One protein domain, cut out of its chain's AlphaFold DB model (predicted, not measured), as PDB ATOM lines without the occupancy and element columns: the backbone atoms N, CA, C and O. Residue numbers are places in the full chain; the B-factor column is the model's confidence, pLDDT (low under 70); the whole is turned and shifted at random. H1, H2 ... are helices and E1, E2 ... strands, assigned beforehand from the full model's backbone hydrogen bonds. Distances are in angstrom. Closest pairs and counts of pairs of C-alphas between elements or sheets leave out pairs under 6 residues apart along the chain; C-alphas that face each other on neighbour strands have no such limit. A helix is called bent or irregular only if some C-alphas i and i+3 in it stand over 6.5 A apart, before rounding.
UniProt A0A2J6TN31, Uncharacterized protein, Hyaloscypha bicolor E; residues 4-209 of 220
ATOM      1  N   HIS A   4     -44.864 -55.110 128.426       67.56
ATOM      2  CA  HIS A   4     -44.212 -55.557 129.656       67.56
ATOM      3  C   HIS A   4     -43.772 -57.027 129.596       67.56
ATOM      4  O   HIS A   4     -42.665 -57.356 130.019       67.56
ATOM      5  N   GLN A   5     -44.588 -57.909 129.008       68.38
ATOM      6  CA  GLN A   5     -44.228 -59.319 128.824       68.38
ATOM      7  C   GLN A   5     -43.073 -59.497 127.829       68.38
ATOM      8  O   GLN A   5     -42.223 -60.362 128.027       68.38
ATOM      9  N   GLN A   6     -43.028 -58.688 126.766       70.38
ATOM     10  CA  GLN A   6     -41.934 -58.730 125.789       70.38
ATOM     11  C   GLN A   6     -40.614 -58.239 126.395       70.38
ATOM     12  O   GLN A   6     -39.585 -58.887 126.215       70.38
ATOM     13  N   SER A   7     -40.652 -57.147 127.166       73.38
ATOM     14  CA  SER A   7     -39.475 -56.634 127.876       73.38
ATOM     15  C   SER A   7     -38.916 -57.645 128.880       73.38
ATOM     16  O   SER A   7     -37.709 -57.866 128.921       73.38
ATOM     17  N   PHE A   8     -39.790 -58.303 129.646       75.62
ATOM     18  CA  PHE A   8     -39.384 -59.317 130.618       75.62
ATOM     19  C   PHE A   8     -38.734 -60.538 129.954       75.62
ATOM     20  O   PHE A   8     -37.645 -60.947 130.346       75.62
ATOM     21  N   LYS A   9     -39.349 -61.096 128.897       77.19
ATOM     22  CA  LYS A   9     -38.750 -62.220 128.154       77.19
ATOM     23  C   LYS A   9     -37.380 -61.867 127.578       77.19
ATOM     24  O   LYS A   9     -36.479 -62.699 127.610       77.19
ATOM     25  N   LYS A  10     -37.223 -60.640 127.069       79.25
ATOM     26  CA  LYS A  10     -35.941 -60.146 126.557       79.25
ATOM     27  C   LYS A  10     -34.872 -60.111 127.652       79.25
ATOM     28  O   LYS A  10     -33.761 -60.554 127.394       79.25
ATOM     29  N   GLN A  11     -35.205 -59.621 128.846       78.75
ATOM     30  CA  GLN A  11     -34.275 -59.587 129.982       78.75
ATOM     31  C   GLN A  11     -33.870 -60.996 130.414       78.75
ATOM     32  O   GLN A  11     -32.685 -61.306 130.415       78.75
ATOM     33  N   VAL A  12     -34.844 -61.886 130.635       80.69
ATOM     34  CA  VAL A  12     -34.570 -63.285 131.004       80.69
ATOM     35  C   VAL A  12     -33.659 -63.961 129.976       80.69
ATOM     36  O   VAL A  12     -32.703 -64.634 130.355       80.69
ATOM     37  N   LEU A  13     -33.916 -63.741 128.680       81.25
ATOM     38  CA  LEU A  13     -33.073 -64.260 127.606       81.25
ATOM     39  C   LEU A  13     -31.650 -63.686 127.659       81.25
ATOM     40  O   LEU A  13     -30.690 -64.443 127.551       81.25
ATOM     41  N   GLN A  14     -31.498 -62.372 127.841       83.75
ATOM     42  CA  GLN A  14     -30.182 -61.737 127.969       83.75
ATOM     43  C   GLN A  14     -29.403 -62.297 129.163       83.75
ATOM     44  O   GLN A  14     -28.244 -62.676 129.001       83.75
ATOM     45  N   ASP A  15     -30.039 -62.418 130.324       83.62
ATOM     46  CA  ASP A  15     -29.402 -62.946 131.529       83.62
ATOM     47  C   ASP A  15     -28.999 -64.414 131.353       83.62
ATOM     48  O   ASP A  15     -27.959 -64.846 131.846       83.62
ATOM     49  N   MET A  16     -29.817 -65.214 130.662       84.75
ATOM     50  CA  MET A  16     -29.464 -66.600 130.344       84.75
ATOM     51  C   MET A  16     -28.270 -66.682 129.401       84.75
ATOM     52  O   MET A  16     -27.331 -67.417 129.688       84.75
ATOM     53  N   ILE A  17     -28.276 -65.902 128.315       87.44
ATOM     54  CA  ILE A  17     -27.156 -65.861 127.370       87.44
ATOM     55  C   ILE A  17     -25.872 -65.479 128.114       87.44
ATOM     56  O   ILE A  17     -24.867 -66.169 127.976       87.44
ATOM     57  N   TRP A  18     -25.897 -64.437 128.949       88.69
ATOM     58  CA  TRP A  18     -24.722 -64.038 129.726       88.69
ATOM     59  C   TRP A  18     -24.276 -65.095 130.733       88.69
ATOM     60  O   TRP A  18     -23.076 -65.345 130.834       88.69
ATOM     61  N   GLY A  19     -25.207 -65.749 131.432       86.12
ATOM     62  CA  GLY A  19     -24.887 -66.846 132.349       86.12
ATOM     63  C   GLY A  19     -24.203 -68.019 131.641       86.12
ATOM     64  O   GLY A  19     -23.149 -68.485 132.079       86.12
ATOM     65  N   ILE A  20     -24.742 -68.434 130.492       89.69
ATOM     66  CA  ILE A  20     -24.184 -69.518 129.677       89.69
ATOM     67  C   ILE A  20     -22.807 -69.117 129.124       89.69
ATOM     68  O   ILE A  20     -21.833 -69.855 129.280       89.69
ATOM     69  N   LEU A  21     -22.675 -67.925 128.532       92.00
ATOM     70  CA  LEU A  21     -21.386 -67.445 128.020       92.00
ATOM     71  C   LEU A  21     -20.346 -67.310 129.140       92.00
ATOM     72  O   LEU A  21     -19.176 -67.625 128.926       92.00
ATOM     73  N   GLN A  22     -20.747 -66.902 130.345       89.75
ATOM     74  CA  GLN A  22     -19.852 -66.893 131.497       89.75
ATOM     75  C   GLN A  22     -19.346 -68.295 131.802       89.75
ATOM     76  O   GLN A  22     -18.137 -68.507 131.831       89.75
ATOM     77  N   GLN A  23     -20.241 -69.260 131.989       87.81
ATOM     78  CA  GLN A  23     -19.880 -70.620 132.385       87.81
ATOM     79  C   GLN A  23     -18.995 -71.336 131.349       87.81
ATOM     80  O   GLN A  23     -18.058 -72.052 131.721       87.81
ATOM     81  N   TYR A  24     -19.272 -71.133 130.058       91.19
ATOM     82  CA  TYR A  24     -18.600 -71.845 128.964       91.19
ATOM     83  C   TYR A  24     -17.399 -71.100 128.370       91.19
ATOM     84  O   TYR A  24     -16.527 -71.739 127.785       91.19
ATOM     85  N   ILE A  25     -17.333 -69.772 128.501       93.94
ATOM     86  CA  ILE A  25     -16.289 -68.952 127.870       93.94
ATOM     87  C   ILE A  25     -15.597 -68.077 128.907       93.94
ATOM     88  O   ILE A  25     -14.401 -68.233 129.131       93.94
ATOM     89  N   PHE A  26     -16.319 -67.150 129.538       92.50
ATOM     90  CA  PHE A  26     -15.677 -66.033 130.237       92.50
ATOM     91  C   PHE A  26     -15.193 -66.345 131.660       92.50
ATOM     92  O   PHE A  26     -14.452 -65.553 132.246       92.50
ATOM     93  N   THR A  27     -15.558 -67.506 132.213       90.44
ATOM     94  CA  THR A  27     -15.128 -67.935 133.553       90.44
ATOM     95  C   THR A  27     -13.617 -68.071 133.648       90.44
ATOM     96  O   THR A  27     -13.046 -67.673 134.654       90.44
ATOM     97  N   SER A  28     -12.948 -68.570 132.611       94.31
ATOM     98  CA  SER A  28     -11.487 -68.635 132.570       94.31
ATOM     99  C   SER A  28     -10.991 -68.528 131.133       94.31
ATOM    100  O   SER A  28     -11.732 -68.837 130.197       94.31
ATOM    101  N   PRO A  29      -9.737 -68.101 130.917       95.31
ATOM    102  CA  PRO A  29      -9.205 -67.955 129.569       95.31
ATOM    103  C   PRO A  29      -9.127 -69.305 128.831       95.31
ATOM    104  O   PRO A  29      -9.132 -69.322 127.603       95.31
ATOM    105  N   PHE A  30      -9.105 -70.429 129.557       96.31
ATOM    106  CA  PHE A  30      -8.949 -71.770 128.988       96.31
ATOM    107  C   PHE A  30     -10.268 -72.500 128.739       96.31
ATOM    108  O   PHE A  30     -10.280 -73.484 128.002       96.31
ATOM    109  N   ARG A  31     -11.385 -72.022 129.303       93.88
ATOM    110  CA  ARG A  31     -12.708 -72.659 129.171       93.88
ATOM    111  C   ARG A  31     -13.122 -73.004 127.736       93.88
ATOM    112  O   ARG A  31     -13.654 -74.101 127.552       93.88
ATOM    113  N   PRO A  32     -12.823 -72.175 126.714       95.69
ATOM    114  CA  PRO A  32     -13.151 -72.519 125.334       95.69
ATOM    115  C   PRO A  32     -12.521 -73.815 124.819       95.69
ATOM    116  O   PRO A  32     -13.038 -74.373 123.864       95.69
ATOM    117  N   PHE A  33     -11.432 -74.311 125.417       95.62
ATOM    118  CA  PHE A  33     -10.770 -75.555 124.999       95.62
ATOM    119  C   PHE A  33     -11.385 -76.820 125.629       95.62
ATOM    120  O   PHE A  33     -10.806 -77.905 125.549       95.62
ATOM    121  N   GLY A  34     -12.543 -76.700 126.285       94.06
ATOM    122  CA  GLY A  34     -13.251 -77.834 126.873       94.06
ATOM    123  C   GLY A  34     -12.465 -78.486 128.012       94.06
ATOM    124  O   GLY A  34     -11.921 -77.802 128.875       94.06
ATOM    125  N   GLU A  35     -12.419 -79.819 128.031       92.88
ATOM    126  CA  GLU A  35     -11.791 -80.586 129.117       92.88
ATOM    127  C   GLU A  35     -10.281 -80.343 129.230       92.88
ATOM    128  O   GLU A  35      -9.758 -80.137 130.323       92.88
ATOM    129  N   GLU A  36      -9.569 -80.276 128.103       93.69
ATOM    130  CA  GLU A  36      -8.147 -79.914 128.112       93.69
ATOM    131  C   GLU A  36      -7.948 -78.482 128.625       93.69
ATOM    132  O   GLU A  36      -7.021 -78.204 129.383       93.69
ATOM    133  N   GLY A  37      -8.885 -77.589 128.301       94.44
ATOM    134  CA  GLY A  37      -8.960 -76.255 128.883       94.44
ATOM    135  C   GLY A  37      -9.095 -76.258 130.404       94.44
ATOM    136  O   GLY A  37      -8.411 -75.495 131.079       94.44
ATOM    137  N   ARG A  38      -9.916 -77.150 130.972       93.94
ATOM    138  CA  ARG A  38     -10.066 -77.292 132.433       93.94
ATOM    139  C   ARG A  38      -8.789 -77.791 133.100       93.94
ATOM    140  O   ARG A  38      -8.455 -77.328 134.184       93.94
ATOM    141  N   LYS A  39      -8.031 -78.675 132.448       94.25
ATOM    142  CA  LYS A  39      -6.712 -79.097 132.953       94.25
ATOM    143  C   LYS A  39      -5.734 -77.922 133.003       94.25
ATOM    144  O   LYS A  39      -5.066 -77.730 134.018       94.25
ATOM    145  N   LEU A  40      -5.691 -77.112 131.938       95.50
ATOM    146  CA  LEU A  40      -4.880 -75.890 131.899       95.50
ATOM    147  C   LEU A  40      -5.327 -74.878 132.958       95.50
ATOM    148  O   LEU A  40      -4.496 -74.280 133.632       95.50
ATOM    149  N   GLU A  41      -6.634 -74.719 133.146       94.50
ATOM    150  CA  GLU A  41      -7.223 -73.876 134.185       94.50
ATOM    151  C   GLU A  41      -6.783 -74.297 135.591       94.50
ATOM    152  O   GLU A  41      -6.331 -73.457 136.367       94.50
ATOM    153  N   THR A  42      -6.853 -75.592 135.903       92.25
ATOM    154  CA  THR A  42      -6.390 -76.138 137.183       92.25
ATOM    155  C   THR A  42      -4.892 -75.916 137.373       92.25
ATOM    156  O   THR A  42      -4.470 -75.452 138.432       92.25
ATOM    157  N   ALA A  43      -4.077 -76.188 136.348       94.56
ATOM    158  CA  ALA A  43      -2.637 -75.939 136.399       94.56
ATOM    159  C   ALA A  43      -2.324 -74.456 136.651       94.56
ATOM    160  O   ALA A  43      -1.470 -74.136 137.474       94.56
ATOM    161  N   TRP A  44      -3.064 -73.560 136.000       94.62
ATOM    162  CA  TRP A  44      -2.920 -72.120 136.156       94.62
ATOM    163  C   TRP A  44      -3.316 -71.623 137.548       94.62
ATOM    164  O   TRP A  44      -2.569 -70.855 138.152       94.62
ATOM    165  N   ARG A  45      -4.458 -72.081 138.079       91.94
ATOM    166  CA  ARG A  45      -4.879 -71.794 139.464       91.94
ATOM    167  C   ARG A  45      -3.825 -72.259 140.460       91.94
ATOM    168  O   ARG A  45      -3.517 -71.540 141.399       91.94
ATOM    169  N   ASN A  46      -3.231 -73.423 140.211       91.06
ATOM    170  CA  ASN A  46      -2.236 -74.021 141.090       91.06
ATOM    171  C   ASN A  46      -0.893 -73.274 141.147       91.06
ATOM    172  O   ASN A  46      -0.054 -73.637 141.976       91.06
ATOM    173  N   LEU A  47      -0.679 -72.262 140.305       91.56
ATOM    174  CA  LEU A  47       0.461 -71.351 140.429       91.56
ATOM    175  C   LEU A  47       0.275 -70.343 141.567       91.56
ATOM    176  O   LEU A  47       1.256 -69.801 142.065       91.56
ATOM    177  N   ASP A  48      -0.968 -70.095 141.981       90.50
ATOM    178  CA  ASP A  48      -1.271 -69.253 143.127       90.50
ATOM    179  C   ASP A  48      -1.463 -70.113 144.377       90.50
ATOM    180  O   ASP A  48      -2.417 -70.885 144.504       90.50
ATOM    181  N   SER A  49      -0.528 -69.992 145.314       82.88
ATOM    182  CA  SER A  49      -0.590 -70.680 146.601       82.88
ATOM    183  C   SER A  49      -1.726 -70.182 147.498       82.88
ATOM    184  O   SER A  49      -2.184 -70.958 148.332       82.88
ATOM    185  N   GLU A  50      -2.186 -68.933 147.338       80.00
ATOM    186  CA  GLU A  50      -3.279 -68.363 148.145       80.00
ATOM    187  C   GLU A  50      -4.613 -69.056 147.796       80.00
ATOM    188  O   GLU A  50      -5.361 -69.449 148.687       80.00
ATOM    189  N   ILE A  51      -4.858 -69.344 146.511       75.75
ATOM    190  CA  ILE A  51      -6.076 -70.046 146.059       75.75
ATOM    191  C   ILE A  51      -6.129 -71.504 146.515       75.75
ATOM    192  O   ILE A  51      -7.214 -72.040 146.716       75.75
ATOM    193  N   LYS A  52      -4.982 -72.167 146.688       62.28
ATOM    194  CA  LYS A  52      -4.963 -73.551 147.191       62.28
ATOM    195  C   LYS A  52      -5.428 -73.662 148.643       62.28
ATOM    196  O   LYS A  52      -5.834 -74.746 149.047       62.28
ATOM    197  N   ALA A  53      -5.327 -72.581 149.417       54.22
ATOM    198  CA  ALA A  53      -5.741 -72.544 150.818       54.22
ATOM    199  C   ALA A  53      -7.235 -72.210 150.984       54.22
ATOM    200  O   ALA A  53      -7.833 -72.568 151.995       54.22
ATOM    201  N   GLU A  54      -7.837 -71.557 149.988       51.34
ATOM    202  CA  GLU A  54      -9.253 -71.191 149.952       51.34
ATOM    203  C   GLU A  54     -10.004 -72.144 149.004       51.34
ATOM    204  O   GLU A  54     -10.258 -71.830 147.840       51.34
ATOM    205  N   GLU A  55     -10.336 -73.350 149.475       48.03
ATOM    206  CA  GLU A  55     -11.225 -74.259 148.737       48.03
ATOM    207  C   GLU A  55     -12.594 -73.596 148.506       48.03
ATOM    208  O   GLU A  55     -13.326 -73.378 149.464       48.03
ATOM    209  N   ASP A  56     -12.907 -73.280 147.238       48.34
ATOM    210  CA  ASP A  56     -14.219 -72.982 146.618       48.34
ATOM    211  C   ASP A  56     -15.390 -72.693 147.595       48.34
ATOM    212  O   ASP A  56     -16.451 -73.327 147.543       48.34
ATOM    213  N   ILE A  57     -15.246 -71.689 148.468       41.47
ATOM    214  CA  ILE A  57     -16.314 -71.282 149.386       41.47
ATOM    215  C   ILE A  57     -17.427 -70.638 148.546       41.47
ATOM    216  O   ILE A  57     -17.360 -69.470 148.171       41.47
ATOM    217  N   GLY A  58     -18.451 -71.426 148.212       49.62
ATOM    218  CA  GLY A  58     -19.655 -70.966 147.513       49.62
ATOM    219  C   GLY A  58     -19.700 -71.211 146.002       49.62
ATOM    220  O   GLY A  58     -20.564 -70.642 145.338       49.62
ATOM    221  N   GLY A  59     -18.811 -72.038 145.436       59.50
ATOM    222  CA  GLY A  59     -18.897 -72.458 144.026       59.50
ATOM    223  C   GLY A  59     -18.642 -71.351 142.990       59.50
ATOM    224  O   GLY A  59     -18.917 -71.536 141.802       59.50
ATOM    225  N   VAL A  60     -18.116 -70.198 143.416       68.06
ATOM    226  CA  VAL A  60     -17.743 -69.088 142.531       68.06
ATOM    227  C   VAL A  60     -16.284 -69.246 142.114       68.06
ATOM    228  O   VAL A  60     -15.372 -69.201 142.937       68.06
ATOM    229  N   TYR A  61     -16.054 -69.408 140.811       81.25
ATOM    230  CA  TYR A  61     -14.711 -69.558 140.260       81.25
ATOM    231  C   TYR A  61     -13.840 -68.316 140.508       81.25
ATOM    232  O   TYR A  61     -14.195 -67.205 140.100       81.25
ATOM    233  N   THR A  62     -12.654 -68.522 141.087       85.88
ATOM    234  CA  THR A  62     -11.696 -67.451 141.405       85.88
ATOM    235  C   THR A  62     -10.432 -67.550 140.548       85.88
ATOM    236  O   THR A  62      -9.825 -68.612 140.410       85.88
ATOM    237  N   TRP A  63     -10.030 -66.424 139.946       90.88
ATOM    238  CA  TRP A  63      -8.797 -66.322 139.149       90.88
ATOM    239  C   TRP A  63      -7.576 -66.179 140.070       90.88
ATOM    240  O   TRP A  63      -7.659 -65.362 140.989       90.88
ATOM    241  N   PRO A  64      -6.432 -66.836 139.776       92.50
ATOM    242  CA  PRO A  64      -5.179 -66.658 140.523       92.50
ATOM    243  C   PRO A  64      -4.766 -65.198 140.566       92.50
ATOM    244  O   PRO A  64      -4.962 -64.476 139.587       92.50
ATOM    245  N   LYS A  65      -4.185 -64.734 141.665       91.75
ATOM    246  CA  LYS A  65      -3.686 -63.371 141.831       91.75
ATOM    247  C   LYS A  65      -2.715 -63.025 140.697       91.75
ATOM    248  O   LYS A  65      -1.849 -63.823 140.347       91.75
ATOM    249  N   PRO A  66      -2.888 -61.872 140.038       92.06
ATOM    250  CA  PRO A  66      -2.049 -61.511 138.903       92.06
ATOM    251  C   PRO A  66      -0.593 -61.316 139.346       92.06
ATOM    252  O   PRO A  66      -0.299 -60.483 140.194       92.06
ATOM    253  N   SER A  67       0.319 -62.065 138.731       91.31
ATOM    254  CA  SER A  67       1.770 -61.909 138.866       91.31
ATOM    255  C   SER A  67       2.428 -62.068 137.495       91.31
ATOM    256  O   SER A  67       1.818 -62.599 136.564       91.31
ATOM    257  N   ALA A  68       3.674 -61.613 137.346       91.31
ATOM    258  CA  ALA A  68       4.385 -61.720 136.070       91.31
ATOM    259  C   ALA A  68       4.508 -63.177 135.592       91.31
ATOM    260  O   ALA A  68       4.349 -63.454 134.404       91.31
ATOM    261  N   GLU A  69       4.744 -64.111 136.514       92.88
ATOM    262  CA  GLU A  69       4.824 -65.542 136.225       92.88
ATOM    263  C   GLU A  69       3.467 -66.112 135.797       92.88
ATOM    264  O   GLU A  69       3.361 -66.730 134.737       92.88
ATOM    265  N   ILE A  70       2.413 -65.830 136.570       94.25
ATOM    266  CA  ILE A  70       1.050 -66.326 136.330       94.25
ATOM    267  C   ILE A  70       0.502 -65.808 134.993       94.25
ATOM    268  O   ILE A  70      -0.119 -66.557 134.233       94.25
ATOM    269  N   GLU A  71       0.748 -64.536 134.672       94.31
ATOM    270  CA  GLU A  71       0.309 -63.940 133.409       94.31
ATOM    271  C   GLU A  71       1.137 -64.408 132.219       94.31
ATOM    272  O   GLU A  71       0.581 -64.625 131.140       94.31
ATOM    273  N   ARG A  72       2.446 -64.628 132.403       93.62
ATOM    274  CA  ARG A  72       3.287 -65.241 131.371       93.62
ATOM    275  C   ARG A  72       2.806 -66.651 131.057       93.62
ATOM    276  O   ARG A  72       2.662 -66.981 129.881       93.62
ATOM    277  N   TRP A  73       2.526 -67.456 132.083       95.88
ATOM    278  CA  TRP A  73       2.005 -68.811 131.910       95.88
ATOM    279  C   TRP A  73       0.686 -68.795 131.137       95.88
ATOM    280  O   TRP A  73       0.546 -69.507 130.141       95.88
ATOM    281  N   ARG A  74      -0.250 -67.915 131.531       96.50
ATOM    282  CA  ARG A  74      -1.523 -67.722 130.824       96.50
ATOM    283  C   ARG A  74      -1.310 -67.352 129.361       96.50
ATOM    284  O   ARG A  74      -1.874 -67.996 128.482       96.50
ATOM    285  N   TYR A  75      -0.501 -66.327 129.106       95.44
ATOM    286  CA  TYR A  75      -0.223 -65.827 127.762       95.44
ATOM    287  C   TYR A  75       0.340 -66.925 126.852       95.44
ATOM    288  O   TYR A  75      -0.154 -67.101 125.737       95.44
ATOM    289  N   VAL A  76       1.343 -67.677 127.322       95.94
ATOM    290  CA  VAL A  76       1.981 -68.747 126.537       95.94
ATOM    291  C   VAL A  76       0.969 -69.841 126.202       95.94
ATOM    292  O   VAL A  76       0.762 -70.130 125.026       95.94
ATOM    293  N   ASN A  77       0.265 -70.372 127.205       96.62
ATOM    294  CA  ASN A  77      -0.658 -71.492 127.004       96.62
ATOM    295  C   ASN A  77      -1.876 -71.112 126.146       96.62
ATOM    296  O   ASN A  77      -2.315 -71.904 125.315       96.62
ATOM    297  N   ILE A  78      -2.403 -69.887 126.273       96.12
ATOM    298  CA  ILE A  78      -3.470 -69.415 125.375       96.12
ATOM    299  C   ILE A  78      -2.958 -69.217 123.949       96.12
ATOM    300  O   ILE A  78      -3.672 -69.533 122.996       96.12
ATOM    301  N   THR A  79      -1.736 -68.711 123.781       95.25
ATOM    302  CA  THR A  79      -1.135 -68.536 122.453       95.25
ATOM    303  C   THR A  79      -0.952 -69.885 121.758       95.25
ATOM    304  O   THR A  79      -1.313 -70.022 120.590       95.25
ATOM    305  N   GLU A  80      -0.470 -70.896 122.481       93.31
ATOM    306  CA  GLU A  80      -0.343 -72.265 121.973       93.31
ATOM    307  C   GLU A  80      -1.699 -72.893 121.651       93.31
ATOM    308  O   GLU A  80      -1.875 -73.440 120.562       93.31
ATOM    309  N   GLY A  81      -2.679 -72.754 122.550       93.75
ATOM    310  CA  GLY A  81      -4.042 -73.223 122.313       93.75
ATOM    311  C   GLY A  81      -4.651 -72.586 121.066       93.75
ATOM    312  O   GLY A  81      -5.199 -73.285 120.218       93.75
ATOM    313  N   ARG A  82      -4.480 -71.272 120.881       93.56
ATOM    314  CA  ARG A  82      -4.940 -70.565 119.679       93.56
ATOM    315  C   ARG A  82      -4.218 -71.042 118.418       93.56
ATOM    316  O   ARG A  82      -4.862 -71.195 117.383       93.56
ATOM    317  N   ALA A  83      -2.910 -71.287 118.492       92.19
ATOM    318  CA  ALA A  83      -2.150 -71.829 117.370       92.19
ATOM    319  C   ALA A  83      -2.650 -73.230 116.973       92.19
ATOM    320  O   ALA A  83      -2.813 -73.498 115.782       92.19
ATOM    321  N   ALA A  84      -2.982 -74.083 117.948       91.31
ATOM    322  CA  ALA A  84      -3.535 -75.416 117.701       91.31
ATOM    323  C   ALA A  84      -4.842 -75.379 116.883       91.31
ATOM    324  O   ALA A  84      -5.045 -76.225 116.015       91.31
ATOM    325  N   LEU A  85      -5.690 -74.360 117.078       91.00
ATOM    326  CA  LEU A  85      -6.945 -74.210 116.323       91.00
ATOM    327  C   LEU A  85      -6.730 -73.938 114.825       91.00
ATOM    328  O   LEU A  85      -7.605 -74.236 114.017       91.00
ATOM    329  N   THR A  86      -5.574 -73.387 114.444       88.06
ATOM    330  CA  THR A  86      -5.251 -73.050 113.044       88.06
ATOM    331  C   THR A  86      -4.614 -74.198 112.263       88.06
ATOM    332  O   THR A  86      -4.452 -74.103 111.049       88.06
ATOM    333  N   GLN A  87      -4.250 -75.294 112.932       84.06
ATOM    334  CA  GLN A  87      -3.574 -76.417 112.290       84.06
ATOM    335  C   GLN A  87      -4.582 -77.305 111.544       84.06
ATOM    336  O   GLN A  87      -5.628 -77.687 112.080       84.06
ATOM    337  N   ALA A  88      -4.268 -77.617 110.282       72.19
ATOM    338  CA  ALA A  88      -5.163 -78.331 109.368       72.19
ATOM    339  C   ALA A  88      -5.385 -79.796 109.780       72.19
ATOM    340  O   ALA A  88      -6.505 -80.292 109.704       72.19
ATOM    341  N   THR A  89      -4.348 -80.465 110.283       60.97
ATOM    342  CA  THR A  89      -4.382 -81.880 110.659       60.97
ATOM    343  C   THR A  89      -3.471 -82.105 111.850       60.97
ATOM    344  O   THR A  89      -2.260 -81.918 111.772       60.97
ATOM    345  N   VAL A  90      -4.061 -82.498 112.973       63.47
ATOM    346  CA  VAL A  90      -3.307 -82.840 114.173       63.47
ATOM    347  C   VAL A  90      -3.823 -84.184 114.657       63.47
ATOM    348  O   VAL A  90      -5.025 -84.351 114.847       63.47
ATOM    349  N   SER A  91      -2.920 -85.155 114.780       74.31
ATOM    350  CA  SER A  91      -3.238 -86.473 115.333       74.31
ATOM    351  C   SER A  91      -3.874 -86.322 116.719       74.31
ATOM    352  O   SER A  91      -3.451 -85.473 117.500       74.31
ATOM    353  N   GLU A  92      -4.840 -87.173 117.067       68.00
ATOM    354  CA  GLU A  92      -5.452 -87.188 118.409       68.00
ATOM    355  C   GLU A  92      -4.440 -87.494 119.532       68.00
ATOM    356  O   GLU A  92      -4.669 -87.175 120.704       68.00
ATOM    357  N   LEU A  93      -3.292 -88.083 119.182       74.81
ATOM    358  CA  LEU A  93      -2.196 -88.347 120.113       74.81
ATOM    359  C   LEU A  93      -1.409 -87.076 120.472       74.81
ATOM    360  O   LEU A  93      -0.830 -86.999 121.560       74.81
ATOM    361  N   ASP A  94      -1.429 -86.059 119.608       83.06
ATOM    362  CA  ASP A  94      -0.774 -84.776 119.850       83.06
ATOM    363  C   ASP A  94      -1.635 -83.919 120.809       83.06
ATOM    364  O   ASP A  94      -2.842 -83.746 120.587       83.06
ATOM    365  N   PRO A  95      -1.048 -83.357 121.886       83.69
ATOM    366  CA  PRO A  95      -1.727 -82.423 122.786       83.69
ATOM    367  C   PRO A  95      -2.510 -81.301 122.084       83.69
ATOM    368  O   PRO A  95      -3.590 -80.921 122.540       83.69
ATOM    369  N   ARG A  96      -2.012 -80.792 120.952       86.19
ATOM    370  CA  ARG A  96      -2.676 -79.753 120.147       86.19
ATOM    371  C   ARG A  96      -3.942 -80.274 119.468       86.19
ATOM    372  O   ARG A  96      -4.934 -79.551 119.393       86.19
ATOM    373  N   GLY A  97      -3.935 -81.536 119.042       88.12
ATOM    374  CA  GLY A  97      -5.102 -82.209 118.474       88.12
ATOM    375  C   GLY A  97      -6.202 -82.347 119.517       88.12
ATOM    376  O   GLY A  97      -7.355 -82.009 119.251       88.12
ATOM    377  N   ARG A  98      -5.833 -82.713 120.752       90.38
ATOM    378  CA  ARG A  98      -6.777 -82.766 121.878       90.38
ATOM    379  C   ARG A  98      -7.359 -81.400 122.237       90.38
ATOM    380  O   ARG A  98      -8.555 -81.321 122.503       90.38
ATOM    381  N   LEU A  99      -6.558 -80.330 122.206       91.25
ATOM    382  CA  LEU A  99      -7.048 -78.962 122.426       91.25
ATOM    383  C   LEU A  99      -8.062 -78.539 121.357       91.25
ATOM    384  O   LEU A  99      -9.111 -77.995 121.698       91.25
ATOM    385  N   LYS A 100      -7.783 -78.830 120.082       92.31
ATOM    386  CA  LYS A 100      -8.698 -78.532 118.971       92.31
ATOM    387  C   LYS A 100     -10.001 -79.331 119.075       92.31
ATOM    388  O   LYS A 100     -11.077 -78.743 119.049       92.31
ATOM    389  N   ALA A 101      -9.919 -80.641 119.302       91.31
ATOM    390  CA  ALA A 101     -11.102 -81.485 119.486       91.31
ATOM    391  C   ALA A 101     -11.897 -81.122 120.758       91.31
ATOM    392  O   ALA A 101     -13.122 -81.245 120.806       91.31
ATOM    393  N   GLY A 102     -11.214 -80.692 121.823       92.31
ATOM    394  CA  GLY A 102     -11.841 -80.164 123.036       92.31
ATOM    395  C   GLY A 102     -12.596 -78.864 122.767       92.31
ATOM    396  O   GLY A 102     -13.729 -78.711 123.220       92.31
ATOM    397  N   PHE A 103     -11.999 -77.973 121.975       94.12
ATOM    398  CA  PHE A 103     -12.606 -76.724 121.537       94.12
ATOM    399  C   PHE A 103     -13.863 -76.940 120.694       94.12
ATOM    400  O   PHE A 103     -14.914 -76.391 121.013       94.12
ATOM    401  N   GLU A 104     -13.783 -77.769 119.653       93.62
ATOM    402  CA  GLU A 104     -14.916 -78.049 118.760       93.62
ATOM    403  C   GLU A 104     -16.109 -78.616 119.544       93.62
ATOM    404  O   GLU A 104     -17.222 -78.095 119.450       93.62
ATOM    405  N   ARG A 105     -15.856 -79.590 120.431       94.25
ATOM    406  CA  ARG A 105     -16.886 -80.142 121.323       94.25
ATOM    407  C   ARG A 105     -17.474 -79.092 122.264       94.25
ATOM    408  O   ARG A 105     -18.688 -79.059 122.442       94.25
ATOM    409  N   ALA A 106     -16.642 -78.240 122.866       93.81
ATOM    410  CA  ALA A 106     -17.108 -77.201 123.784       93.81
ATOM    411  C   ALA A 106     -18.004 -76.171 123.080       93.81
ATOM    412  O   ALA A 106     -19.046 -75.794 123.622       93.81
ATOM    413  N   ILE A 107     -17.634 -75.756 121.865       93.94
ATOM    414  CA  ILE A 107     -18.438 -74.851 121.037       93.94
ATOM    415  C   ILE A 107     -19.772 -75.492 120.658       93.94
ATOM    416  O   ILE A 107     -20.810 -74.839 120.768       93.94
ATOM    417  N   ASP A 108     -19.772 -76.757 120.244       93.12
ATOM    418  CA  ASP A 108     -21.008 -77.444 119.868       93.12
ATOM    419  C   ASP A 108     -21.935 -77.669 121.067       93.12
ATOM    420  O   ASP A 108     -23.148 -77.480 120.951       93.12
ATOM    421  N   SER A 109     -21.386 -78.002 122.240       93.06
ATOM    422  CA  SER A 109     -22.155 -78.046 123.489       93.06
ATOM    423  C   SER A 109     -22.759 -76.686 123.834       93.06
ATOM    424  O   SER A 109     -23.935 -76.617 124.181       93.06
ATOM    425  N   LEU A 110     -21.991 -75.604 123.694       93.31
ATOM    426  CA  LEU A 110     -22.468 -74.246 123.950       93.31
ATOM    427  C   LEU A 110     -23.596 -73.836 122.986       93.31
ATOM    428  O   LEU A 110     -24.592 -73.260 123.421       93.31
ATOM    429  N   LYS A 111     -23.477 -74.154 121.690       92.25
ATOM    430  CA  LYS A 111     -24.551 -73.908 120.711       92.25
ATOM    431  C   LYS A 111     -25.839 -74.627 121.113       92.25
ATOM    432  O   LYS A 111     -26.892 -74.002 121.135       92.25
ATOM    433  N   LYS A 112     -25.746 -75.914 121.469       90.94
ATOM    434  CA  LYS A 112     -26.901 -76.709 121.919       90.94
ATOM    435  C   LYS A 112     -27.561 -76.088 123.148       90.94
ATOM    436  O   LYS A 112     -28.769 -75.895 123.141       90.94
ATOM    437  N   GLU A 113     -26.766 -75.703 124.144       90.31
ATOM    438  CA  GLU A 113     -27.272 -75.098 125.381       90.31
ATOM    439  C   GLU A 113     -28.003 -73.770 125.128       90.31
ATOM    440  O   GLU A 113     -29.097 -73.544 125.651       90.31
ATOM    441  N   LEU A 114     -27.438 -72.899 124.279       89.25
ATOM    442  CA  LEU A 114     -28.067 -71.631 123.893       89.25
ATOM    443  C   LEU A 114     -29.374 -71.850 123.123       89.25
ATOM    444  O   LEU A 114     -30.365 -71.174 123.406       89.25
ATOM    445  N   THR A 115     -29.391 -72.792 122.177       87.25
ATOM    446  CA  THR A 115     -30.588 -73.116 121.392       87.25
ATOM    447  C   THR A 115     -31.693 -73.682 122.281       87.25
ATOM    448  O   THR A 115     -32.803 -73.149 122.274       87.25
ATOM    449  N   SER A 116     -31.393 -74.677 123.123       86.38
ATOM    450  CA  SER A 116     -32.373 -75.262 124.050       86.38
ATOM    451  C   SER A 116     -32.905 -74.236 125.058       86.38
ATOM    452  O   SER A 116     -34.102 -74.201 125.352       86.38
ATOM    453  N   SER A 117     -32.041 -73.340 125.539       83.69
ATOM    454  CA  SER A 117     -32.436 -72.229 126.411       83.69
ATOM    455  C   SER A 117     -33.394 -71.249 125.731       83.69
ATOM    456  O   SER A 117     -34.363 -70.793 126.344       83.69
ATOM    457  N   LEU A 118     -33.156 -70.927 124.455       81.31
ATOM    458  CA  LEU A 118     -34.050 -70.069 123.679       81.31
ATOM    459  C   LEU A 118     -35.411 -70.740 123.461       81.31
ATOM    460  O   LEU A 118     -36.450 -70.106 123.682       81.31
ATOM    461  N   GLU A 119     -35.405 -72.007 123.043       82.94
ATOM    462  CA  GLU A 119     -36.616 -72.797 122.808       82.94
ATOM    463  C   GLU A 119     -37.507 -72.834 124.055       82.94
ATOM    464  O   GLU A 119     -38.725 -72.679 123.941       82.94
ATOM    465  N   ALA A 120     -36.916 -72.918 125.250       81.56
ATOM    466  CA  ALA A 120     -37.651 -72.880 126.514       81.56
ATOM    467  C   ALA A 120     -38.369 -71.537 126.786       81.56
ATOM    468  O   ALA A 120     -39.429 -71.521 127.416       81.56
ATOM    469  N   ILE A 121     -37.833 -70.399 126.321       77.38
ATOM    470  CA  ILE A 121     -38.397 -69.055 126.585       77.38
ATOM    471  C   ILE A 121     -39.409 -68.625 125.511       77.38
ATOM    472  O   ILE A 121     -40.453 -68.007 125.798       77.38
ATOM    473  N   VAL A 122     -39.060 -68.875 124.250       75.12
ATOM    474  CA  VAL A 122     -39.805 -68.388 123.080       75.12
ATOM    475  C   VAL A 122     -40.805 -69.440 122.585       75.12
ATOM    476  O   VAL A 122     -41.839 -69.070 122.025       75.12
ATOM    477  N   GLY A 123     -40.576 -70.719 122.905       71.69
ATOM    478  CA  GLY A 123     -41.318 -71.862 122.379       71.69
ATOM    479  C   GLY A 123     -40.898 -72.198 120.944       71.69
ATOM    480  O   GLY A 123     -40.414 -71.338 120.214       71.69
ATOM    481  N   SER A 124     -41.162 -73.427 120.492       64.38
ATOM    482  CA  SER A 124     -40.839 -73.911 119.131       64.38
ATOM    483  C   SER A 124     -41.645 -73.237 118.007       64.38
ATOM    484  O   SER A 124     -41.585 -73.643 116.850       64.38
ATOM    485  N   ARG A 125     -42.462 -72.228 118.332       54.81
ATOM    486  CA  ARG A 125     -43.325 -71.519 117.385       54.81
ATOM    487  C   ARG A 125     -42.651 -70.235 116.921       54.81
ATOM    488  O   ARG A 125     -43.040 -69.154 117.359       54.81
ATOM    489  N   ARG A 126     -41.696 -70.368 116.001       53.19
ATOM    490  CA  ARG A 126     -41.573 -69.522 114.804       53.19
ATOM    491  C   ARG A 126     -40.374 -69.949 113.973       53.19
ATOM    492  O   ARG A 126     -39.283 -70.148 114.490       53.19
ATOM    493  N   ASP A 127     -40.632 -70.011 112.678       54.34
ATOM    494  CA  ASP A 127     -39.730 -70.248 111.554       54.34
ATOM    495  C   ASP A 127     -38.738 -69.080 111.352       54.34
ATOM    496  O   ASP A 127     -38.432 -68.659 110.239       54.34
ATOM    497  N   ASP A 128     -38.258 -68.479 112.443       59.56
ATOM    498  CA  ASP A 128     -37.379 -67.317 112.392       59.56
ATOM    499  C   ASP A 128     -35.922 -67.806 112.324       59.56
ATOM    500  O   ASP A 128     -35.113 -67.556 113.225       59.56
ATOM    501  N   GLY A 129     -35.576 -68.518 111.243       66.12
ATOM    502  CA  GLY A 129     -34.242 -69.100 111.017       66.12
ATOM    503  C   GLY A 129     -33.080 -68.104 111.178       66.12
ATOM    504  O   GLY A 129     -31.951 -68.495 111.461       66.12
ATOM    505  N   HIS A 130     -33.359 -66.799 111.096       72.19
ATOM    506  CA  HIS A 130     -32.414 -65.728 111.407       72.19
ATOM    507  C   HIS A 130     -31.939 -65.714 112.876       72.19
ATOM    508  O   HIS A 130     -30.750 -65.502 113.132       72.19
ATOM    509  N   TYR A 131     -32.826 -65.928 113.857       70.88
ATOM    510  CA  TYR A 131     -32.434 -65.918 115.275       70.88
ATOM    511  C   TYR A 131     -31.607 -67.146 115.639       70.88
ATOM    512  O   TYR A 131     -30.590 -67.003 116.316       70.88
ATOM    513  N   LEU A 132     -32.000 -68.321 115.139       74.00
ATOM    514  CA  LEU A 132     -31.238 -69.557 115.330       74.00
ATOM    515  C   LEU A 132     -29.835 -69.421 114.737       74.00
ATOM    516  O   LEU A 132     -28.856 -69.643 115.440       74.00
ATOM    517  N   ARG A 133     -29.722 -68.898 113.509       80.56
ATOM    518  CA  ARG A 133     -28.422 -68.620 112.884       80.56
ATOM    519  C   ARG A 133     -27.575 -67.630 113.687       80.56
ATOM    520  O   ARG A 133     -26.379 -67.835 113.871       80.56
ATOM    521  N   THR A 134     -28.187 -66.563 114.208       81.06
ATOM    522  CA  THR A 134     -27.480 -65.588 115.057       81.06
ATOM    523  C   THR A 134     -26.931 -66.250 116.325       81.06
ATOM    524  O   THR A 134     -25.803 -65.959 116.728       81.06
ATOM    525  N   LEU A 135     -27.699 -67.153 116.942       78.75
ATOM    526  CA  LEU A 135     -27.260 -67.914 118.114       78.75
ATOM    527  C   LEU A 135     -26.203 -68.968 117.783       78.75
ATOM    528  O   LEU A 135     -25.326 -69.198 118.606       78.75
ATOM    529  N   GLU A 136     -26.228 -69.562 116.593       83.31
ATOM    530  CA  GLU A 136     -25.180 -70.483 116.138       83.31
ATOM    531  C   GLU A 136     -23.834 -69.770 115.928       83.31
ATOM    532  O   GLU A 136     -22.774 -70.333 116.218       83.31
ATOM    533  N   GLU A 137     -23.865 -68.518 115.461       89.06
ATOM    534  CA  GLU A 137     -22.669 -67.694 115.248       89.06
ATOM    535  C   GLU A 137     -22.124 -67.058 116.535       89.06
ATOM    536  O   GLU A 137     -20.921 -66.778 116.633       89.06
ATOM    537  N   LEU A 138     -22.995 -66.790 117.514       91.06
ATOM    538  CA  LEU A 138     -22.652 -66.072 118.743       91.06
ATOM    539  C   LEU A 138     -21.496 -66.735 119.524       91.06
ATOM    540  O   LEU A 138     -20.545 -66.017 119.846       91.06
ATOM    541  N   PRO A 139     -21.488 -68.062 119.776       93.00
ATOM    542  CA  PRO A 139     -20.369 -68.768 120.400       93.00
ATOM    543  C   PRO A 139     -19.031 -68.516 119.713       93.00
ATOM    544  O   PRO A 139     -18.048 -68.192 120.377       93.00
ATOM    545  N   GLY A 140     -18.998 -68.604 118.380       91.81
ATOM    546  CA  GLY A 140     -17.776 -68.395 117.605       91.81
ATOM    547  C   GLY A 140     -17.233 -66.977 117.772       91.81
ATOM    548  O   GLY A 140     -16.043 -66.789 118.032       91.81
ATOM    549  N   LYS A 141     -18.108 -65.966 117.697       93.31
ATOM    550  CA  LYS A 141     -17.731 -64.557 117.915       93.31
ATOM    551  C   LYS A 141     -17.236 -64.324 119.346       93.31
ATOM    552  O   LYS A 141     -16.171 -63.735 119.527       93.31
ATOM    553  N   ALA A 142     -17.968 -64.815 120.346       94.44
ATOM    554  CA  ALA A 142     -17.625 -64.646 121.757       94.44
ATOM    555  C   ALA A 142     -16.269 -65.280 122.099       94.44
ATOM    556  O   ALA A 142     -15.424 -64.637 122.724       94.44
ATOM    557  N   VAL A 143     -16.024 -66.504 121.627       94.94
ATOM    558  CA  VAL A 143     -14.755 -67.199 121.857       94.94
ATOM    559  C   VAL A 143     -13.594 -66.531 121.128       94.94
ATOM    560  O   VAL A 143     -12.532 -66.365 121.723       94.94
ATOM    561  N   ASN A 144     -13.778 -66.079 119.886       93.56
ATOM    562  CA  ASN A 144     -12.719 -65.373 119.157       93.56
ATOM    563  C   ASN A 144     -12.293 -64.077 119.860       93.56
ATOM    564  O   ASN A 144     -11.096 -63.808 119.986       93.56
ATOM    565  N   VAL A 145     -13.258 -63.301 120.363       93.81
ATOM    566  CA  VAL A 145     -12.978 -62.105 121.171       93.81
ATOM    567  C   VAL A 145     -12.246 -62.490 122.457       93.81
ATOM    568  O   VAL A 145     -11.213 -61.900 122.779       93.81
ATOM    569  N   TRP A 146     -12.726 -63.518 123.158       95.88
ATOM    570  CA  TRP A 146     -12.140 -63.965 124.418       95.88
ATOM    571  C   TRP A 146     -10.705 -64.483 124.272       95.88
ATOM    572  O   TRP A 146      -9.827 -64.092 125.039       95.88
ATOM    573  N   LEU A 147     -10.420 -65.283 123.244       95.06
ATOM    574  CA  LEU A 147      -9.056 -65.707 122.916       95.06
ATOM    575  C   LEU A 147      -8.183 -64.517 122.496       95.06
ATOM    576  O   LEU A 147      -6.995 -64.478 122.817       95.06
ATOM    577  N   GLY A 148      -8.762 -63.517 121.826       94.12
ATOM    578  CA  GLY A 148      -8.108 -62.239 121.537       94.12
ATOM    579  C   GLY A 148      -7.674 -61.488 122.801       94.12
ATOM    580  O   GLY A 148      -6.570 -60.939 122.841       94.12
ATOM    581  N   PHE A 149      -8.497 -61.511 123.849       93.88
ATOM    582  CA  PHE A 149      -8.144 -60.994 125.174       93.88
ATOM    583  C   PHE A 149      -7.108 -61.875 125.878       93.88
ATOM    584  O   PHE A 149      -6.172 -61.368 126.494       93.88
ATOM    585  N   GLY A 150      -7.229 -63.195 125.739       93.12
ATOM    586  CA  GLY A 150      -6.332 -64.168 126.349       93.12
ATOM    587  C   GLY A 150      -4.888 -64.107 125.831       93.12
ATOM    588  O   GLY A 150      -3.970 -64.457 126.567       93.12
ATOM    589  N   ILE A 151      -4.650 -63.589 124.623       93.94
ATOM    590  CA  ILE A 151      -3.287 -63.342 124.113       93.94
ATOM    591  C   ILE A 151      -2.731 -61.959 124.483       93.94
ATOM    592  O   ILE A 151      -1.650 -61.591 124.038       93.94
ATOM    593  N   GLN A 152      -3.444 -61.154 125.271       92.25
ATOM    594  CA  GLN A 152      -2.885 -59.901 125.779       92.25
ATOM    595  C   GLN A 152      -1.959 -60.176 126.967       92.25
ATOM    596  O   GLN A 152      -2.204 -61.083 127.763       92.25
ATOM    597  N   ARG A 153      -0.901 -59.368 127.115       89.69
ATOM    598  CA  ARG A 153       0.025 -59.444 128.265       89.69
ATOM    599  C   ARG A 153      -0.550 -58.833 129.545       89.69
ATOM    600  O   ARG A 153      -0.071 -59.136 130.630       89.69
ATOM    601  N   CYS A 154      -1.569 -57.984 129.424       89.81
ATOM    602  CA  CYS A 154      -2.429 -57.607 130.541       89.81
ATOM    603  C   CYS A 154      -3.516 -58.656 130.750       89.81
ATOM    604  O   CYS A 154      -3.920 -59.349 129.812       89.81
ATOM    605  N   ARG A 155      -4.069 -58.691 131.957       93.00
ATOM    606  CA  ARG A 155      -5.232 -59.513 132.255       93.00
ATOM    607  C   ARG A 155      -6.500 -58.754 131.902       93.00
ATOM    608  O   ARG A 155      -6.710 -57.651 132.397       93.00
ATOM    609  N   ILE A 156      -7.355 -59.363 131.094       92.19
ATOM    610  CA  ILE A 156      -8.699 -58.867 130.799       92.19
ATOM    611  C   ILE A 156      -9.683 -59.938 131.263       92.19
ATOM    612  O   ILE A 156      -9.488 -61.113 130.960       92.19
ATOM    613  N   ARG A 157     -10.718 -59.543 132.008       91.38
ATOM    614  CA  ARG A 157     -11.760 -60.459 132.485       91.38
ATOM    615  C   ARG A 157     -13.148 -59.853 132.344       91.38
ATOM    616  O   ARG A 157     -13.304 -58.641 132.493       91.38
ATOM    617  N   VAL A 158     -14.140 -60.707 132.108       89.69
ATOM    618  CA  VAL A 158     -15.552 -60.345 132.258       89.69
ATOM    619  C   VAL A 158     -15.960 -60.658 133.692       89.69
ATOM    620  O   VAL A 158     -15.732 -61.762 134.182       89.69
ATOM    621  N   VAL A 159     -16.526 -59.670 134.374       85.69
ATOM    622  CA  VAL A 159     -17.119 -59.823 135.701       85.69
ATOM    623  C   VAL A 159     -18.614 -59.622 135.558       85.69
ATOM    624  O   VAL A 159     -19.050 -58.576 135.095       85.69
ATOM    625  N   ILE A 160     -19.394 -60.615 135.960       82.50
ATOM    626  CA  ILE A 160     -20.847 -60.495 136.014       82.50
ATOM    627  C   ILE A 160     -21.248 -59.983 137.390       82.50
ATOM    628  O   ILE A 160     -20.913 -60.593 138.404       82.50
ATOM    629  N   ARG A 161     -21.972 -58.865 137.410       78.44
ATOM    630  CA  ARG A 161     -22.698 -58.381 138.586       78.44
ATOM    631  C   ARG A 161     -24.176 -58.708 138.479       78.44
ATOM    632  O   ARG A 161     -24.695 -58.855 137.377       78.44
ATOM    633  N   GLY A 162     -24.842 -58.741 139.627       74.88
ATOM    634  CA  GLY A 162     -26.261 -59.053 139.736       74.88
ATOM    635  C   GLY A 162     -26.494 -60.451 140.313       74.88
ATOM    636  O   GLY A 162     -25.554 -61.087 140.796       74.88
ATOM    637  N   PRO A 163     -27.743 -60.931 140.294       68.25
ATOM    638  CA  PRO A 163     -28.086 -62.236 140.832       68.25
ATOM    639  C   PRO A 163     -27.461 -63.350 139.989       68.25
ATOM    640  O   PRO A 163     -27.676 -63.424 138.779       68.25
ATOM    641  N   HIS A 164     -26.755 -64.279 140.630       67.06
ATOM    642  CA  HIS A 164     -26.228 -65.489 139.990       67.06
ATOM    643  C   HIS A 164     -27.303 -66.579 139.839       67.06
ATOM    644  O   HIS A 164     -27.064 -67.746 140.140       67.06
ATOM    645  N   LEU A 165     -28.507 -66.203 139.396       70.50
ATOM    646  CA  LEU A 165     -29.577 -67.167 139.151       70.50
ATOM    647  C   LEU A 165     -29.321 -67.928 137.854       70.50
ATOM    648  O   LEU A 165     -29.172 -67.325 136.784       70.50
ATOM    649  N   THR A 166     -29.312 -69.253 137.947       63.75
ATOM    650  CA  THR A 166     -28.948 -70.124 136.823       63.75
ATOM    651  C   THR A 166     -30.173 -70.662 136.093       63.75
ATOM    652  O   THR A 166     -30.110 -70.847 134.878       63.75
ATOM    653  N   SER A 167     -31.318 -70.822 136.773       68.44
ATOM    654  CA  SER A 167     -32.526 -71.379 136.153       68.44
ATOM    655  C   SER A 167     -33.578 -70.326 135.776       68.44
ATOM    656  O   SER A 167     -33.789 -69.321 136.457       68.44
ATOM    657  N   VAL A 168     -34.303 -70.582 134.679       68.69
ATOM    658  CA  VAL A 168     -35.480 -69.785 134.272       68.69
ATOM    659  C   VAL A 168     -36.523 -69.761 135.387       68.69
ATOM    660  O   VAL A 168     -37.132 -68.727 135.653       68.69
ATOM    661  N   THR A 169     -36.712 -70.896 136.057       73.38
ATOM    662  CA  THR A 169     -37.682 -71.053 137.140       73.38
ATOM    663  C   THR A 169     -37.346 -70.156 138.328       73.38
ATOM    664  O   THR A 169     -38.234 -69.447 138.798       73.38
ATOM    665  N   GLU A 170     -36.082 -70.112 138.763       73.25
ATOM    666  CA  GLU A 170     -35.619 -69.195 139.817       73.25
ATOM    667  C   GLU A 170     -35.836 -67.735 139.422       73.25
ATOM    668  O   GLU A 170     -36.374 -66.960 140.210       73.25
ATOM    669  N   LYS A 171     -35.494 -67.360 138.183       70.75
ATOM    670  CA  LYS A 171     -35.687 -65.987 137.686       70.75
ATOM    671  C   LYS A 171     -37.166 -65.593 137.670       70.75
ATOM    672  O   LYS A 171     -37.532 -64.492 138.079       70.75
ATOM    673  N   ILE A 172     -38.045 -66.506 137.257       71.19
ATOM    674  CA  ILE A 172     -39.500 -66.297 137.297       71.19
ATOM    675  C   ILE A 172     -39.996 -66.180 138.744       71.19
ATOM    676  O   ILE A 172     -40.856 -65.343 139.022       71.19
ATOM    677  N   GLN A 173     -39.489 -67.004 139.663       74.94
ATOM    678  CA  GLN A 173     -39.860 -66.946 141.078       74.94
ATOM    679  C   GLN A 173     -39.403 -65.637 141.730       74.94
ATOM    680  O   GLN A 173     -40.213 -64.988 142.391       74.94
ATOM    681  N   GLN A 174     -38.167 -65.196 141.481       73.00
ATOM    682  CA  GLN A 174     -37.644 -63.928 141.995       73.00
ATOM    683  C   GLN A 174     -38.451 -62.734 141.461       73.00
ATOM    684  O   GLN A 174     -38.862 -61.873 142.242       73.00
ATOM    685  N   ALA A 175     -38.787 -62.738 140.165       69.81
ATOM    686  CA  ALA A 175     -39.650 -61.719 139.570       69.81
ATOM    687  C   ALA A 175     -41.049 -61.685 140.207       69.81
ATOM    688  O   ALA A 175     -41.582 -60.613 140.497       69.81
ATOM    689  N   LYS A 176     -41.645 -62.859 140.469       72.06
ATOM    690  CA  LYS A 176     -42.948 -62.974 141.150       72.06
ATOM    691  C   LYS A 176     -42.895 -62.497 142.602       72.06
ATOM    692  O   LYS A 176     -43.865 -61.906 143.068       72.06
ATOM    693  N   ALA A 177     -41.773 -62.703 143.291       74.00
ATOM    694  CA  ALA A 177     -41.539 -62.230 144.655       74.00
ATOM    695  C   ALA A 177     -41.300 -60.707 144.747       74.00
ATOM    696  O   ALA A 177     -41.095 -60.179 145.836       74.00
ATOM    697  N   GLY A 178     -41.340 -59.981 143.623       62.50
ATOM    698  CA  GLY A 178     -41.111 -58.536 143.580       62.50
ATOM    699  C   GLY A 178     -39.635 -58.138 143.515       62.50
ATOM    700  O   GLY A 178     -39.342 -56.943 143.554       62.50
ATOM    701  N   GLY A 179     -38.718 -59.101 143.376       60.50
ATOM    702  CA  GLY A 179     -37.321 -58.850 143.035       60.50
ATOM    703  C   GLY A 179     -37.191 -58.629 141.530       60.50
ATOM    704  O   GLY A 179     -37.158 -59.583 140.761       60.50
ATOM    705  N   TRP A 180     -37.150 -57.368 141.100       56.88
ATOM    706  CA  TRP A 180     -37.015 -56.996 139.681       56.88
ATOM    707  C   TRP A 180     -35.560 -56.837 139.227       56.88
ATOM    708  O   TRP A 180     -35.300 -56.581 138.053       56.88
ATOM    709  N   GLU A 181     -34.604 -57.017 140.133       58.78
ATOM    710  CA  GLU A 181     -33.197 -57.142 139.780       58.78
ATOM    711  C   GLU A 181     -32.953 -58.558 139.265       58.78
ATOM    712  O   GLU A 181     -32.483 -59.411 139.999       58.78
ATOM    713  N   LEU A 182     -33.329 -58.833 138.015       60.88
ATOM    714  CA  LEU A 182     -32.841 -60.012 137.285       60.88
ATOM    715  C   LEU A 182     -31.576 -59.703 136.481       60.88
ATOM    716  O   LEU A 182     -30.908 -60.614 136.014       60.88
ATOM    717  N   VAL A 183     -31.242 -58.419 136.357       65.94
ATOM    718  CA  VAL A 183     -30.280 -57.921 135.383       65.94
ATOM    719  C   VAL A 183     -28.866 -58.357 135.749       65.94
ATOM    720  O   VAL A 183     -28.260 -57.847 136.694       65.94
ATOM    721  N   ILE A 184     -28.327 -59.265 134.941       73.38
ATOM    722  CA  ILE A 184     -26.897 -59.529 134.890       73.38
ATOM    723  C   ILE A 184     -26.226 -58.373 134.147       73.38
ATOM    724  O   ILE A 184     -26.551 -58.066 132.998       73.38
ATOM    725  N   ILE A 185     -25.257 -57.739 134.803       80.19
ATOM    726  CA  ILE A 185     -24.468 -56.647 134.233       80.19
ATOM    727  C   ILE A 185     -23.047 -57.167 134.002       80.19
ATOM    728  O   ILE A 185     -22.272 -57.271 134.959       80.19
ATOM    729  N   PRO A 186     -22.689 -57.528 132.757       82.62
ATOM    730  CA  PRO A 186     -21.322 -57.882 132.421       82.62
ATOM    731  C   PRO A 186     -20.453 -56.621 132.405       82.62
ATOM    732  O   PRO A 186     -20.769 -55.620 131.761       82.62
ATOM    733  N   GLU A 187     -19.318 -56.686 133.082       88.00
ATOM    734  CA  GLU A 187     -18.307 -55.638 133.105       88.00
ATOM    735  C   GLU A 187     -16.989 -56.166 132.567       88.00
ATOM    736  O   GLU A 187     -16.512 -57.223 132.983       88.00
ATOM    737  N   LEU A 188     -16.354 -55.392 131.690       89.25
ATOM    738  CA  LEU A 188     -15.011 -55.699 131.228       89.25
ATOM    739  C   LEU A 188     -13.994 -54.987 132.120       89.25
ATOM    740  O   LEU A 188     -13.955 -53.755 132.193       89.25
ATOM    741  N   GLN A 189     -13.154 -55.767 132.790       90.94
ATOM    742  CA  GLN A 189     -12.086 -55.263 133.645       90.94
ATOM    743  C   GLN A 189     -10.729 -55.592 133.046       90.94
ATOM    744  O   GLN A 189     -10.527 -56.690 132.521       90.94
ATOM    745  N   ARG A 190      -9.776 -54.672 133.198       91.62
ATOM    746  CA  ARG A 190      -8.368 -54.926 132.900       91.62
ATOM    747  C   ARG A 190      -7.484 -54.674 134.112       91.62
ATOM    748  O   ARG A 190      -7.735 -53.781 134.916       91.62
ATOM    749  N   ILE A 191      -6.447 -55.494 134.230       92.00
ATOM    750  CA  ILE A 191      -5.389 -55.384 135.227       92.00
ATOM    751  C   ILE A 191      -4.050 -55.380 134.486       92.00
ATOM    752  O   ILE A 191      -3.785 -56.243 133.642       92.00
ATOM    753  N   GLY A 192      -3.223 -54.384 134.791       91.00
ATOM    754  CA  GLY A 192      -1.926 -54.162 134.166       91.00
ATOM    755  C   GLY A 192      -1.956 -53.498 132.788       91.00
ATOM    756  O   GLY A 192      -3.001 -53.199 132.195       91.00
ATOM    757  N   THR A 193      -0.761 -53.241 132.264       89.38
ATOM    758  CA  THR A 193      -0.545 -52.551 130.989       89.38
ATOM    759  C   THR A 193      -0.426 -53.521 129.814       89.38
ATOM    760  O   THR A 193      -0.128 -54.699 129.994       89.38
ATOM    761  N   ALA A 194      -0.569 -53.027 128.581       85.38
ATOM    762  CA  ALA A 194      -0.336 -53.829 127.372       85.38
ATOM    763  C   ALA A 194       1.089 -54.419 127.293       85.38
ATOM    764  O   ALA A 194       1.319 -55.401 126.589       85.38
ATOM    765  N   LYS A 195       2.050 -53.851 128.037       86.94
ATOM    766  CA  LYS A 195       3.420 -54.370 128.145       86.94
ATOM    767  C   LYS A 195       3.560 -55.486 129.193       86.94
ATOM    768  O   LYS A 195       4.626 -56.084 129.267       86.94
ATOM    769  N   GLY A 196       2.509 -55.784 129.963       84.44
ATOM    770  CA  GLY A 196       2.535 -56.751 131.066       84.44
ATOM    771  C   GLY A 196       3.081 -56.185 132.382       84.44
ATOM    772  O   GLY A 196       3.473 -56.953 133.252       84.44
ATOM    773  N   SER A 197       3.136 -54.855 132.532       87.44
ATOM    774  CA  SER A 197       3.493 -54.194 133.798       87.44
ATOM    775  C   SER A 197       2.253 -53.908 134.655       87.44
ATOM    776  O   SER A 197       1.130 -54.078 134.187       87.44
ATOM    777  N   GLU A 198       2.444 -53.456 135.900       88.31
ATOM    778  CA  GLU A 198       1.362 -53.022 136.812       88.31
ATOM    779  C   GLU A 198       0.313 -54.105 137.120       88.31
ATOM    780  O   GLU A 198      -0.862 -53.827 137.342       88.31
ATOM    781  N   LEU A 199       0.736 -55.368 137.160       86.88
ATOM    782  CA  LEU A 199      -0.154 -56.499 137.430       86.88
ATOM    783  C   LEU A 199      -0.740 -56.486 138.853       86.88
ATOM    784  O   LEU A 199      -1.798 -57.059 139.067       86.88
ATOM    785  N   ASN A 200      -0.118 -55.758 139.785       85.44
ATOM    786  CA  ASN A 200      -0.614 -55.562 141.152       85.44
ATOM    787  C   ASN A 200      -1.574 -54.364 141.287       85.44
ATOM    788  O   ASN A 200      -2.046 -54.077 142.388       85.44
ATOM    789  N   ALA A 201      -1.828 -53.618 140.207       81.25
ATOM    790  CA  ALA A 201      -2.724 -52.470 140.249       81.25
ATOM    791  C   ALA A 201      -4.180 -52.906 140.467       81.25
ATOM    792  O   ALA A 201      -4.586 -54.022 140.126       81.25
ATOM    793  N   LYS A 202      -4.997 -51.991 141.001       84.31
ATOM    794  CA  LYS A 202      -6.442 -52.219 141.100       84.31
ATOM    795  C   LYS A 202      -7.027 -52.447 139.696       84.31
ATOM    796  O   LYS A 202      -6.629 -51.742 138.765       84.31
ATOM    797  N   PRO A 203      -7.979 -53.383 139.531       84.38
ATOM    798  CA  PRO A 203      -8.664 -53.563 138.260       84.38
ATOM    799  C   PRO A 203      -9.335 -52.260 137.837       84.38
ATOM    800  O   PRO A 203     -10.066 -51.655 138.625       84.38
ATOM    801  N   TYR A 204      -9.116 -51.848 136.594       82.94
ATOM    802  CA  TYR A 204      -9.789 -50.693 136.021       82.94
ATOM    803  C   TYR A 204     -10.887 -51.161 135.059       82.94
ATOM    804  O   TYR A 204     -10.728 -52.157 134.342       82.94
ATOM    805  N   ARG A 205     -12.032 -50.472 135.068       80.75
ATOM    806  CA  ARG A 205     -13.162 -50.788 134.183       80.75
ATOM    807  C   ARG A 205     -12.901 -50.212 132.797       80.75
ATOM    808  O   ARG A 205     -12.542 -49.046 132.675       80.75
ATOM    809  N   ILE A 206     -13.069 -51.037 131.767       75.94
ATOM    810  CA  ILE A 206     -12.936 -50.616 130.363       75.94
ATOM    811  C   ILE A 206     -14.272 -50.080 129.837       75.94
ATOM    812  O   ILE A 206     -14.293 -49.152 129.037       75.94
ATOM    813  N   SER A 207     -15.382 -50.651 130.295       68.31
ATOM    814  CA  SER A 207     -16.727 -50.229 129.920       68.31
ATOM    815  C   SER A 207     -17.709 -50.594 131.023       68.31
ATOM    816  O   SER A 207     -17.663 -51.723 131.525       68.31
ATOM    817  N   ASP A 208     -18.637 -49.694 131.332       58.03
ATOM    818  CA  ASP A 208     -19.888 -50.088 131.972       58.03
ATOM    819  C   ASP A 208     -20.755 -50.730 130.883       58.03
ATOM    820  O   ASP A 208     -20.981 -50.131 129.827       58.03
ATOM    821  N   GLY A 209     -21.184 -51.979 131.076       52.97
ATOM    822  CA  GLY A 209     -22.112 -52.618 130.147       52.97
ATOM    823  C   GLY A 209     -23.387 -51.780 130.065       52.97
ATOM    824  O   GLY A 209     -24.148 -51.723 131.026       52.97
TER     825      GLY A 209
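This is residues 4 to 209 of the 220 residues of an uncharacterized protein of Hyaloscypha bicolor E (UniProt A0A2J6TN31). A small sheet of three strands covers one side of a body of crossed helices: H1 and H6b pack on the sheet, long H5 packs on these two away from it, and H4 stands across one end with H2 beside it. H7 lies near the other end, and H3 begins a long loop beyond H2. The 206 printed residues hold seven named helices and three named strands, in the order H1 H2 H3 H4 H5 H6 E1 H7 E2 E3; the class is mostly helix. The sheet runs E1 E2 E3, antiparallel, and the whole is compact, with a radius of gyration of the C-alphas of 18.4 A and spans of 50 by 42 by 30 A.

Strands E1, residues 155 to 161, and E2, residues 185 to 191, are antiparallel at 155 degrees, with N 157 and O 189 2.9 A apart, within hydrogen-bond range. E3, residues 204 to 207, forms a hairpin with E2; N 204 and O 190 are 2.9 A apart. Helix H1, residues 4 to 26, and arm H6b, residues 139 to 150, make two layers with the sheet, helices on one face. H1 lies over E1 and E2 at a height of 9.3 A. H5, residues 95 to 122, touches H1 at a shallow tilt of 13 degrees, opposite ways; their closest C-alphas, Tyr 24 and Leu 110, are 6.8 A apart. H6, residues 129 to 150, is one helix by its hydrogen bonds but bent, C-alphas 136 and 139 being 6.7 A apart; arm H6a, residues 129 to 136, forms a helical hairpin with H5. H4, residues 68 to 85, touches H5 about perpendicular at 84 degrees, closest at the C-alphas of Ala 84 and Arg 96, 5.1 A. H2, residues 31 to 45, touches H4 at a shallow tilt of 20 degrees, closest at the C-alphas of Trp 44 and Ile 70, 7.0 A. H3, residues 49 to 53, touches no helix. H7, residues 168 to 176, only just touches H1, with 3 pairs of C-alphas within 8 A, closest Val 12 and Lys 171, 7.3 A. Every O i to N i+4 pair is within hydrogen-bond range in H1, H4, H5, H6a, H6b and H7; H2 has 9 of 11, and H3 0 of 1 but 2 of 2 O i to N i+3 pairs.

H1 begins at C-alpha 4, (-44.212, -55.557, 129.656), and spans 30.4 A; H5 spans 40.6 A, H4 26.0 A, E2 19.1 A and E1 18.6 A. E3 ends at C-alpha 207, (-16.727, -50.229, 129.920).

The C-alphas farthest apart, Ser 91 and Gly 178, are 54.9 A apart. The printed part has no cut; the links H3 to H4 and E2 to E3 are long. Residues 125 to 130, of which 129 and 130 belong to H6a, stand free. Mean pLDDT of the printed part is 82.8, with 35 residues under 70, among them 52 to 60, 124 to 129 and 178 to 183.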